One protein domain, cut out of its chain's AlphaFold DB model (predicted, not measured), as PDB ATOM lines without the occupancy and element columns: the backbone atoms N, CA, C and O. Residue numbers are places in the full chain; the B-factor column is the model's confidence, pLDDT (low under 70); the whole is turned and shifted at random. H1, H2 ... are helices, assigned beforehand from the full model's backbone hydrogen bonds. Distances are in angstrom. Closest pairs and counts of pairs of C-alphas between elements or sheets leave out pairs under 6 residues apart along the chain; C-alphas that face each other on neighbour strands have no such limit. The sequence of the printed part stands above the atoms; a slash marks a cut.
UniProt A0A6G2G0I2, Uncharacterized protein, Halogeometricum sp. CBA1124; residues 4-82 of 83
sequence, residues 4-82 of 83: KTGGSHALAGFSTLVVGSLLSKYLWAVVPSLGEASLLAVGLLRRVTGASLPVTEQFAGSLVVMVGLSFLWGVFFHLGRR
ATOM      1  N   LYS A   4      58.829  31.366  23.555       52.09
ATOM      2  CA  LYS A   4      57.835  31.760  22.539       52.09
ATOM      3  C   LYS A   4      56.409  31.954  23.080       52.09
ATOM      4  O   LYS A   4      55.628  32.660  22.457       52.09
ATOM      5  N   THR A   5      56.072  31.370  24.232       58.53
ATOM      6  CA  THR A   5      54.741  31.504  24.863       58.53
ATOM      7  C   THR A   5      54.609  32.757  25.732       58.53
ATOM      8  O   THR A   5      53.510  33.280  25.879       58.53
ATOM      9  N   GLY A   6      55.724  33.285  26.255       67.06
ATOM     10  CA  GLY A   6      55.731  34.519  27.051       67.06
ATOM     11  C   GLY A   6      55.470  35.768  26.206       67.06
ATOM     12  O   GLY A   6      54.696  36.631  26.608       67.06
ATOM     13  N   GLY A   7      56.049  35.827  25.000       73.06
ATOM     14  CA  GLY A   7      55.822  36.929  24.061       73.06
ATOM     15  C   GLY A   7      54.370  37.014  23.585       73.06
ATOM     16  O   GLY A   7      53.792  38.096  23.591       73.06
ATOM     17  N   SER A   8      53.746  35.880  23.246       72.25
ATOM     18  CA  SER A   8      52.332  35.860  22.849       72.25
ATOM     19  C   SER A   8      51.389  36.191  24.010       72.25
ATOM     20  O   SER A   8      50.411  36.899  23.792       72.25
ATOM     21  N   HIS A   9      51.695  35.769  25.242       73.31
ATOM     22  CA  HIS A   9      50.928  36.170  26.430       73.31
ATOM     23  C   HIS A   9      51.027  37.672  26.716       73.31
ATOM     24  O   HIS A   9      50.010  38.325  26.946       73.31
ATOM     25  N   ALA A  10      52.237  38.233  26.678       78.94
ATOM     26  CA  ALA A  10      52.452  39.658  26.914       78.94
ATOM     27  C   ALA A  10      51.767  40.516  25.841       78.94
ATOM     28  O   ALA A  10      51.118  41.509  26.166       78.94
ATOM     29  N   LEU A  11      51.850  40.104  24.573       81.50
ATOM     30  CA  LEU A  11      51.223  40.811  23.459       81.50
ATOM     31  C   LEU A  11      49.695  40.693  23.512       81.50
ATOM     32  O   LEU A  11      49.011  41.692  23.323       81.50
ATOM     33  N   ALA A  12      49.154  39.529  23.882       76.81
ATOM     34  CA  ALA A  12      47.719  39.364  24.119       76.81
ATOM     35  C   ALA A  12      47.221  40.253  25.271       76.81
ATOM     36  O   ALA A  12      46.203  40.933  25.127       76.81
ATOM     37  N   GLY A  13      47.949  40.305  26.391       80.44
ATOM     38  CA  GLY A  13      47.626  41.186  27.516       80.44
ATOM     39  C   GLY A  13      47.674  42.667  27.129       80.44
ATOM     40  O   GLY A  13      46.742  43.416  27.422       80.44
ATOM     41  N   PHE A  14      48.712  43.077  26.396       82.25
ATOM     42  CA  PHE A  14      48.856  44.442  25.891       82.25
ATOM     43  C   PHE A  14      47.732  44.819  24.918       82.25
ATOM     44  O   PHE A  14      47.076  45.843  25.105       82.25
ATOM     45  N   SER A  15      47.452  43.979  23.919       80.12
ATOM     46  CA  SER A  15      46.358  44.203  22.970       80.12
ATOM     47  C   SER A  15      45.009  44.281  23.678       80.12
ATOM     48  O   SER A  15      44.211  45.152  23.352       80.12
ATOM     49  N   THR A  16      44.772  43.444  24.690       80.88
ATOM     50  CA  THR A  16      43.541  43.489  25.494       80.88
ATOM     51  C   THR A  16      43.410  44.813  26.245       80.88
ATOM     52  O   THR A  16      42.340  45.418  26.230       80.88
ATOM     53  N   LEU A  17      44.494  45.311  26.850       80.44
ATOM     54  CA  LEU A  17      44.503  46.616  27.520       80.44
ATOM     55  C   LEU A  17      44.222  47.765  26.547       80.44
ATOM     56  O   LEU A  17      43.397  48.632  26.846       80.44
ATOM     57  N   VAL A  18      44.876  47.772  25.383       80.88
ATOM     58  CA  VAL A  18      44.697  48.815  24.361       80.88
ATOM     59  C   VAL A  18      43.272  48.792  23.814       80.88
ATOM     60  O   VAL A  18      42.592  49.816  23.831       80.88
ATOM     61  N   VAL A  19      42.794  47.624  23.386       80.00
ATOM     62  CA  VAL A  19      41.445  47.449  22.831       80.00
ATOM     63  C   VAL A  19      40.387  47.790  23.878       80.00
ATOM     64  O   VAL A  19      39.478  48.558  23.580       80.00
ATOM     65  N   GLY A  20      40.532  47.322  25.120       73.62
ATOM     66  CA  GLY A  20      39.615  47.655  26.213       73.62
ATOM     67  C   GLY A  20      39.569  49.155  26.520       73.62
ATOM     68  O   GLY A  20      38.491  49.719  26.715       73.62
ATOM     69  N   SER A  21      40.722  49.829  26.490       73.12
ATOM     70  CA  SER A  21      40.809  51.278  26.717       73.12
ATOM     71  C   SER A  21      40.171  52.080  25.579       73.12
ATOM     72  O   SER A  21      39.478  53.067  25.828       73.12
ATOM     73  N   LEU A  22      40.376  51.651  24.330       76.06
ATOM     74  CA  LEU A  22      39.767  52.278  23.156       76.06
ATOM     75  C   LEU A  22      38.255  52.064  23.131       76.06
ATOM     76  O   LEU A  22      37.520  53.029  22.926       76.06
ATOM     77  N   LEU A  23      37.782  50.843  23.399       74.12
ATOM     78  CA  LEU A  23      36.351  50.553  23.448       74.12
ATOM     79  C   LEU A  23      35.641  51.377  24.523       74.12
ATOM     80  O   LEU A  23      34.552  51.870  24.261       74.12
ATOM     81  N   SER A  24      36.257  51.577  25.694       66.56
ATOM     82  CA  SER A  24      35.663  52.398  26.757       66.56
ATOM     83  C   SER A  24      35.429  53.844  26.299       66.56
ATOM     84  O   SER A  24      34.343  54.381  26.494       66.56
ATOM     85  N   LYS A  25      36.388  54.454  25.584       71.38
ATOM     86  CA  LYS A  25      36.208  55.794  24.989       71.38
ATOM     87  C   LYS A  25      35.150  55.816  23.885       71.38
ATOM     88  O   LYS A  25      34.342  56.739  23.829       71.38
ATOM     89  N   TYR A  26      35.154  54.809  23.015       68.50
ATOM     90  CA  TYR A  26      34.171  54.694  21.938       68.50
ATOM     91  C   TYR A  26      32.750  54.503  22.466       68.50
ATOM     92  O   TYR A  26      31.810  54.986  21.844       68.50
ATOM     93  N   LEU A  27      32.588  53.859  23.623       71.88
ATOM     94  CA  LEU A  27      31.283  53.673  24.246       71.88
ATOM     95  C   LEU A  27      30.621  55.018  24.551       71.88
ATOM     96  O   LEU A  27      29.481  55.245  24.159       71.88
ATOM     97  N   TRP A  28      31.372  55.929  25.169       79.31
ATOM     98  CA  TRP A  28      30.899  57.275  25.496       79.31
ATOM     99  C   TRP A  28      30.686  58.148  24.257       79.31
ATOM    100  O   TRP A  28      29.776  58.969  24.240       79.31
ATOM    101  N   ALA A  29      31.489  57.956  23.209       79.50
ATOM    102  CA  ALA A  29      31.385  58.743  21.982       79.50
ATOM    103  C   ALA A  29      30.245  58.293  21.050       79.50
ATOM    104  O   ALA A  29      29.636  59.126  20.384       79.50
ATOM    105  N   VAL A  30      29.972  56.988  20.967       78.56
ATOM    106  CA  VAL A  30      29.027  56.414  19.991       78.56
ATOM    107  C   VAL A  30      27.679  56.098  20.626       78.56
ATOM    108  O   VAL A  30      26.646  56.269  19.983       78.56
ATOM    109  N   VAL A  31      27.669  55.634  21.879       83.31
ATOM    110  CA  VAL A  31      26.447  55.192  22.566       83.31
ATOM    111  C   VAL A  31      26.411  55.723  24.009       83.31
ATOM    112  O   VAL A  31      26.408  54.937  24.961       83.31
ATOM    113  N   PRO A  32      26.364  57.056  24.206       82.31
ATOM    114  CA  PRO A  32      26.411  57.666  25.539       82.31
ATOM    115  C   PRO A  32      25.281  57.181  26.459       82.31
ATOM    116  O   PRO A  32      25.515  56.920  27.638       82.31
ATOM    117  N   SER A  33      24.088  56.934  25.908       85.00
ATOM    118  CA  SER A  33      22.941  56.392  26.650       85.00
ATOM    119  C   SER A  33      23.220  55.024  27.284       85.00
ATOM    120  O   SER A  33      22.708  54.721  28.362       85.00
ATOM    121  N   LEU A  34      24.058  54.196  26.654       84.44
ATOM    122  CA  LEU A  34      24.447  52.893  27.191       84.44
ATOM    123  C   LEU A  34      25.441  53.040  28.354       84.44
ATOM    124  O   LEU A  34      25.370  52.288  29.325       84.44
ATOM    125  N   GLY A  35      26.331  54.035  28.282       83.38
ATOM    126  CA  GLY A  35      27.222  54.404  29.383       83.38
ATOM    127  C   GLY A  35      26.451  54.917  30.604       83.38
ATOM    128  O   GLY A  35      26.686  54.458  31.723       83.38
ATOM    129  N   GLU A  36      25.469  55.797  30.393       87.00
ATOM    130  CA  GLU A  36      24.583  56.301  31.451       87.00
ATOM    131  C   GLU A  36      23.747  55.185  32.089       87.00
ATOM    132  O   GLU A  36      23.674  55.081  33.316       87.00
ATOM    133  N   ALA A  37      23.173  54.292  31.277       88.75
ATOM    134  CA  ALA A  37      22.443  53.127  31.772       88.75
ATOM    135  C   ALA A  37      23.337  52.217  32.631       88.75
ATOM    136  O   ALA A  37      22.903  51.729  33.678       88.75
ATOM    137  N   SER A  38      24.599  52.030  32.233       86.75
ATOM    138  CA  SER A  38      25.580  51.276  33.018       86.75
ATOM    139  C   SER A  38      25.889  51.958  34.356       86.75
ATOM    140  O   SER A  38      25.877  51.298  35.395       86.75
ATOM    141  N   LEU A  39      26.073  53.282  34.381       90.62
ATOM    142  CA  LEU A  39      26.254  54.034  35.633       90.62
ATOM    143  C   LEU A  39      25.057  53.877  36.578       90.62
ATOM    144  O   LEU A  39      25.245  53.645  37.776       90.62
ATOM    145  N   LEU A  40      23.834  53.959  36.049       92.38
ATOM    146  CA  LEU A  40      22.613  53.740  36.824       92.38
ATOM    147  C   LEU A  40      22.546  52.314  37.379       92.38
ATOM    148  O   LEU A  40      22.231  52.131  38.556       92.38
ATOM    149  N   ALA A  41      22.893  51.312  36.569       91.12
ATOM    150  CA  ALA A  41      22.929  49.917  36.993       91.12
ATOM    151  C   ALA A  41      23.947  49.692  38.120       91.12
ATOM    152  O   ALA A  41      23.603  49.110  39.148       91.12
ATOM    153  N   VAL A  42      25.174  50.211  37.989       91.00
ATOM    154  CA  VAL A  42      26.204  50.118  39.040       91.00
ATOM    155  C   VAL A  42      25.758  50.844  40.313       91.00
ATOM    156  O   VAL A  42      25.940  50.326  41.417       91.00
ATOM    157  N   GLY A  43      25.130  52.016  40.177       90.81
ATOM    158  CA  GLY A  43      24.568  52.766  41.300       90.81
ATOM    159  C   GLY A  43      23.468  51.998  42.037       90.81
ATOM    160  O   GLY A  43      23.461  51.964  43.270       90.81
ATOM    161  N   LEU A  44      22.571  51.336  41.302       93.94
ATOM    162  CA  LEU A  44      21.546  50.457  41.866       93.94
ATOM    163  C   LEU A  44      22.162  49.241  42.557       93.94
ATOM    164  O   LEU A  44      21.806  48.966  43.701       93.94
ATOM    165  N   LEU A  45      23.125  48.561  41.923       92.00
ATOM    166  CA  LEU A  45      23.823  47.432  42.541       92.00
ATOM    167  C   LEU A  45      24.472  47.845  43.857       92.00
ATOM    168  O   LEU A  45      24.288  47.166  44.862       92.00
ATOM    169  N   ARG A  46      25.185  48.974  43.883       93.50
ATOM    170  CA  ARG A  46      25.799  49.499  45.107       93.50
ATOM    171  C   ARG A  46      24.764  49.730  46.208       93.50
ATOM    172  O   ARG A  46      25.013  49.365  47.352       93.50
ATOM    173  N   ARG A  47      23.609  50.312  45.875       93.69
ATOM    174  CA  ARG A  47      22.530  50.570  46.844       93.69
ATOM    175  C   ARG A  47      21.907  49.288  47.386       93.69
ATOM    176  O   ARG A  47      21.678  49.201  48.583       93.69
ATOM    177  N   VAL A  48      21.636  48.313  46.519       96.00
ATOM    178  CA  VAL A  48      20.948  47.065  46.896       96.00
ATOM    179  C   VAL A  48      21.881  46.102  47.628       96.00
ATOM    180  O   VAL A  48      21.470  45.454  48.582       96.00
ATOM    181  N   THR A  49      23.138  46.007  47.196       93.62
ATOM    182  CA  THR A  49      24.108  45.052  47.762       93.62
ATOM    183  C   THR A  49      24.904  45.617  48.936       93.62
ATOM    184  O   THR A  49      25.523  44.852  49.670       93.62
ATOM    185  N   GLY A  50      24.958  46.944  49.092       90.62
ATOM    186  CA  GLY A  50      25.858  47.611  50.037       90.62
ATOM    187  C   GLY A  50      27.346  47.508  49.666       90.62
ATOM    188  O   GLY A  50      28.194  48.002  50.406       90.62
ATOM    189  N   ALA A  51      27.690  46.889  48.531       89.94
ATOM    190  CA  ALA A  51      29.072  46.707  48.111       89.94
ATOM    191  C   ALA A  51      29.719  48.041  47.714       89.94
ATOM    192  O   ALA A  51      29.109  48.885  47.053       89.94
ATOM    193  N   SER A  52      30.994  48.217  48.063       89.06
ATOM    194  CA  SER A  52      31.799  49.366  47.636       89.06
ATOM    195  C   SER A  52      32.170  49.252  46.150       89.06
ATOM    196  O   SER A  52      33.311  48.947  45.803       89.06
ATOM    197  N   LEU A  53      31.202  49.490  45.265       86.44
ATOM    198  CA  LEU A  53      31.424  49.541  43.820       86.44
ATOM    199  C   LEU A  53      31.811  50.963  43.378       86.44
ATOM    200  O   LEU A  53      31.126  51.925  43.750       86.44
ATOM    201  N   PRO A  54      32.875  51.123  42.571       87.75
ATOM    202  CA  PRO A  54      33.243  52.419  42.015       87.75
ATOM    203  C   PRO A  54      32.223  52.845  40.950       87.75
ATOM    204  O   PRO A  54      32.127  52.246  39.885       87.75
ATOM    205  N   VAL A  55      31.457  53.903  41.224       86.25
ATOM    206  CA  VAL A  55      30.482  54.477  40.276       86.25
ATOM    207  C   VAL A  55      31.193  55.527  39.419       86.25
ATOM    208  O   VAL A  55      31.009  56.726  39.602       86.25
ATOM    209  N   THR A  56      32.086  55.072  38.544       87.56
ATOM    210  CA  THR A  56      32.859  55.933  37.637       87.56
ATOM    211  C   THR A  56      32.615  55.536  36.189       87.56
ATOM    212  O   THR A  56      32.339  54.372  35.896       87.56
ATOM    213  N   GLU A  57      32.753  56.487  35.264       84.19
ATOM    214  CA  GLU A  57      32.578  56.241  33.825       84.19
ATOM    215  C   GLU A  57      33.498  55.137  33.299       84.19
ATOM    216  O   GLU A  57      33.100  54.324  32.467       84.19
ATOM    217  N   GLN A  58      34.725  55.070  33.821       81.81
ATOM    218  CA  GLN A  58      35.695  54.053  33.433       81.81
ATOM    219  C   GLN A  58      35.260  52.648  33.869       81.81
ATOM    220  O   GLN A  58      35.411  51.703  33.095       81.81
ATOM    221  N   PHE A  59      34.711  52.507  35.080       84.00
ATOM    222  CA  PHE A  59      34.216  51.226  35.586       84.00
ATOM    223  C   PHE A  59      32.903  50.810  34.912       84.00
ATOM    224  O   PHE A  59      32.739  49.664  34.507       84.00
ATOM    225  N   ALA A  60      31.977  51.750  34.727       85.06
ATOM    226  CA  ALA A  60      30.739  51.500  33.999       85.06
ATOM    227  C   ALA A  60      31.010  51.128  32.531       85.06
ATOM    228  O   ALA A  60      30.418  50.179  32.017       85.06
ATOM    229  N   GLY A  61      31.941  51.823  31.874       83.00
ATOM    230  CA  GLY A  61      32.366  51.523  30.509       83.00
ATOM    231  C   GLY A  61      33.040  50.156  30.393       83.00
ATOM    232  O   GLY A  61      32.720  49.392  29.483       83.00
ATOM    233  N   SER A  62      33.918  49.794  31.338       81.31
ATOM    234  CA  SER A  62      34.569  48.478  31.326       81.31
ATOM    235  C   SER A  62      33.576  47.330  31.521       81.31
ATOM    236  O   SER A  62      33.705  46.308  30.847       81.31
ATOM    237  N   LEU A  63      32.549  47.508  32.360       83.94
ATOM    238  CA  LEU A  63      31.470  46.529  32.520       83.94
ATOM    239  C   LEU A  63      30.704  46.289  31.218       83.94
ATOM    240  O   LEU A  63      30.483  45.136  30.855       83.94
ATOM    241  N   VAL A  64      30.342  47.349  30.488       85.25
ATOM    242  CA  VAL A  64      29.635  47.197  29.204       85.25
ATOM    243  C   VAL A  64      30.500  46.449  28.197       85.25
ATOM    244  O   VAL A  64      30.019  45.529  27.536       85.25
ATOM    245  N   VAL A  65      31.788  46.794  28.109       83.69
ATOM    246  CA  VAL A  65      32.733  46.101  27.224       83.69
ATOM    247  C   VAL A  65      32.847  44.624  27.592       83.69
ATOM    248  O   VAL A  65      32.771  43.774  26.707       83.69
ATOM    249  N   MET A  66      32.979  44.299  28.882       84.62
ATOM    250  CA  MET A  66      33.044  42.908  29.332       84.62
ATOM    251  C   MET A  66      31.775  42.131  28.987       84.62
ATOM    252  O   MET A  66      31.872  41.064  28.387       84.62
ATOM    253  N   VAL A  67      30.596  42.677  29.291       86.50
ATOM    254  CA  VAL A  67      29.311  42.037  28.966       86.50
ATOM    255  C   VAL A  67      29.172  41.821  27.459       86.50
ATOM    256  O   VAL A  67      28.807  40.728  27.029       86.50
ATOM    257  N   GLY A  68      29.515  42.826  26.650       86.19
ATOM    258  CA  GLY A  68      29.468  42.735  25.190       86.19
ATOM    259  C   GLY A  68      30.399  41.659  24.635       86.19
ATOM    260  O   GLY A  68      29.976  40.834  23.826       86.19
ATOM    261  N   LEU A  69      31.649  41.608  25.104       86.12
ATOM    262  CA  LEU A  69      32.611  40.585  24.688       86.12
ATOM    263  C   LEU A  69      32.189  39.180  25.132       86.12
ATOM    264  O   LEU A  69      32.278  38.244  24.339       86.12
ATOM    265  N   SER A  70      31.689  39.019  26.362       85.06
ATOM    266  CA  SER A  70      31.169  37.734  26.847       85.06
ATOM    267  C   SER A  70      29.962  37.263  26.037       85.06
ATOM    268  O   SER A  70      29.872  36.080  25.705       85.06
ATOM    269  N   PHE A  71      29.061  38.178  25.672       86.44
ATOM    270  CA  PHE A  71      27.923  37.872  24.810       86.44
ATOM    271  C   PHE A  71      28.376  37.431  23.415       86.44
ATOM    272  O   PHE A  71      27.970  36.364  22.954       86.44
ATOM    273  N   LEU A  72      29.261  38.200  22.770       88.19
ATOM    274  CA  LEU A  72      29.821  37.863  21.457       88.19
ATOM    275  C   LEU A  72      30.509  36.498  21.476       88.19
ATOM    276  O   LEU A  72      30.244  35.669  20.609       88.19
ATOM    277  N   TRP A  73      31.337  36.233  22.487       88.69
ATOM    278  CA  TRP A  73      31.955  34.924  22.678       88.69
ATOM    279  C   TRP A  73      30.912  33.805  22.775       88.69
ATOM    280  O   TRP A  73      31.026  32.793  22.084       88.69
ATOM    281  N   GLY A  74      29.866  34.000  23.582       85.38
ATOM    282  CA  GLY A  74      28.765  33.047  23.712       85.38
ATOM    283  C   GLY A  74      28.086  32.753  22.375       85.38
ATOM    284  O   GLY A  74      27.872  31.583  22.049       85.38
ATOM    285  N   VAL A  75      27.808  33.790  21.579       89.94
ATOM    286  CA  VAL A  75      27.237  33.669  20.229       89.94
ATOM    287  C   VAL A  75      28.169  32.883  19.311       89.94
ATOM    288  O   VAL A  75      27.737  31.892  18.722       89.94
ATOM    289  N   PHE A  76      29.448  33.257  19.223       90.06
ATOM    290  CA  PHE A  76      30.418  32.563  18.371       90.06
ATOM    291  C   PHE A  76      30.585  31.099  18.757       90.06
ATOM    292  O   PHE A  76      30.572  30.235  17.884       90.06
ATOM    293  N   PHE A  77      30.664  30.797  20.051       87.81
ATOM    294  CA  PHE A  77      30.712  29.420  20.532       87.81
ATOM    295  C   PHE A  77      29.461  28.637  20.115       87.81
ATOM    296  O   PHE A  77      29.554  27.491  19.680       87.81
ATOM    297  N   HIS A  78      28.281  29.257  20.213       84.94
ATOM    298  CA  HIS A  78      27.010  28.626  19.867       84.94
ATOM    299  C   HIS A  78      26.811  28.394  18.370       84.94
ATOM    300  O   HIS A  78      26.156  27.418  18.000       84.94
ATOM    301  N   LEU A  79      27.355  29.273  17.534       90.56
ATOM    302  CA  LEU A  79      27.345  29.130  16.083       90.56
ATOM    303  C   LEU A  79      28.403  28.121  15.628       90.56
ATOM    304  O   LEU A  79      28.077  27.195  14.896       90.56
ATOM    305  N   GLY A  80      29.634  28.239  16.129       81.12
ATOM    306  CA  GLY A  80      30.745  27.358  15.769       81.12
ATOM    307  C   GLY A  80      30.532  25.905  16.187       81.12
ATOM    308  O   GLY A  80      30.954  25.009  15.477       81.12
ATOM    309  N   ARG A  81      29.820  25.642  17.292       77.06
ATOM    310  CA  ARG A  81      29.473  24.264  17.696       77.06
ATOM    311  C   ARG A  81      28.363  23.616  16.858       77.06
ATOM    312  O   ARG A  81      28.052  22.452  17.085       77.06
ATOM    313  N   ARG A  82      27.664  24.390  16.022       64.38
ATOM    314  CA  ARG A  82      26.582  23.916  15.138       64.38
ATOM    315  C   ARG A  82      27.014  23.869  13.663       64.38
ATOM    316  O   ARG A  82      26.180  23.511  12.834       64.38
TER     317      ARG A  82
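Overview. This is residues 4 to 82 of the 83 residues of an uncharacterized protein of Halogeometricum sp. CBA1124 (UniProt A0A6G2G0I2). Two long helices, H1 and H3, meet near the end of H1 and the start of H3 and spread apart as a V, with a shorter helix, H2, set crosswise at the corner of the V. The corner is a small compact body, and from it residues 4 to 18 of H1 and residues 67 to 82, most of them in H3, stick out as two free arms. The printed part has 79 residues with three named helices in the order H1, H2, H3 and no named strand, and its class is all helix. The whole is loose, with a radius of gyration of the C-alphas of 15.5 A, and spans 45 by 33 by 28 A.

Along the chain. H1 covers residues 4 to 30 and is 38.0 A long from first to last C-alpha, beginning at C-alpha 4 at (57.835, 31.760, 22.539). After Val 31, H2 covers residues 32 to 49 over 25.7 A and ends at C-alpha 49 at (24.108, 45.052, 47.762). H3 covers residues 57 to 80 over 34.1 A and ends at C-alpha 80 at (30.745, 27.358, 15.769).

Arrangement. H1 and H2 touch only at the corner by their link, and the closest C-alphas, those of Trp 28 and Gly 35, are 6.1 A apart. Their lines are about perpendicular, at 76 degrees. H1 touches H3 with residues 20 to 28 alone, at residues 58 to 65 of H3, and the closest C-alphas are those of Ser 24 and Gly 61, 5.1 A apart. H1 and H3 run opposite ways at a steep tilt of 65 degrees. H2 touches H3 with residues 34 to 42 alone, at residues 57 to 64 of H3, and the closest C-alphas are those of Ser 38 and Ala 60, 5.3 A apart. The lines of H2 and H3 are about perpendicular, at 80 degrees. In H2 and H3 every O i to N i+4 pair is within hydrogen-bond range, and in H1 21 of 23 pairs are.

Size, cuts and confidence. The two C-alphas farthest apart, those of Lys 4 and Arg 47, are 46.8 A apart. Besides the two arms, residues 47 to 52 stand free, of which 47 to 49 belong to H2. Without the stretches that stand free, the body has 42 residues and spans 27 by 17 by 14 A. The printed part has no cut. The link from H1 to H2 is tight, with 1 residue, and the link from H2 to H3 is short, with 7 residues. The mean pLDDT of the printed part is 82.6, and it is under 70 at residues 4 to 6, 24, 26 and 82.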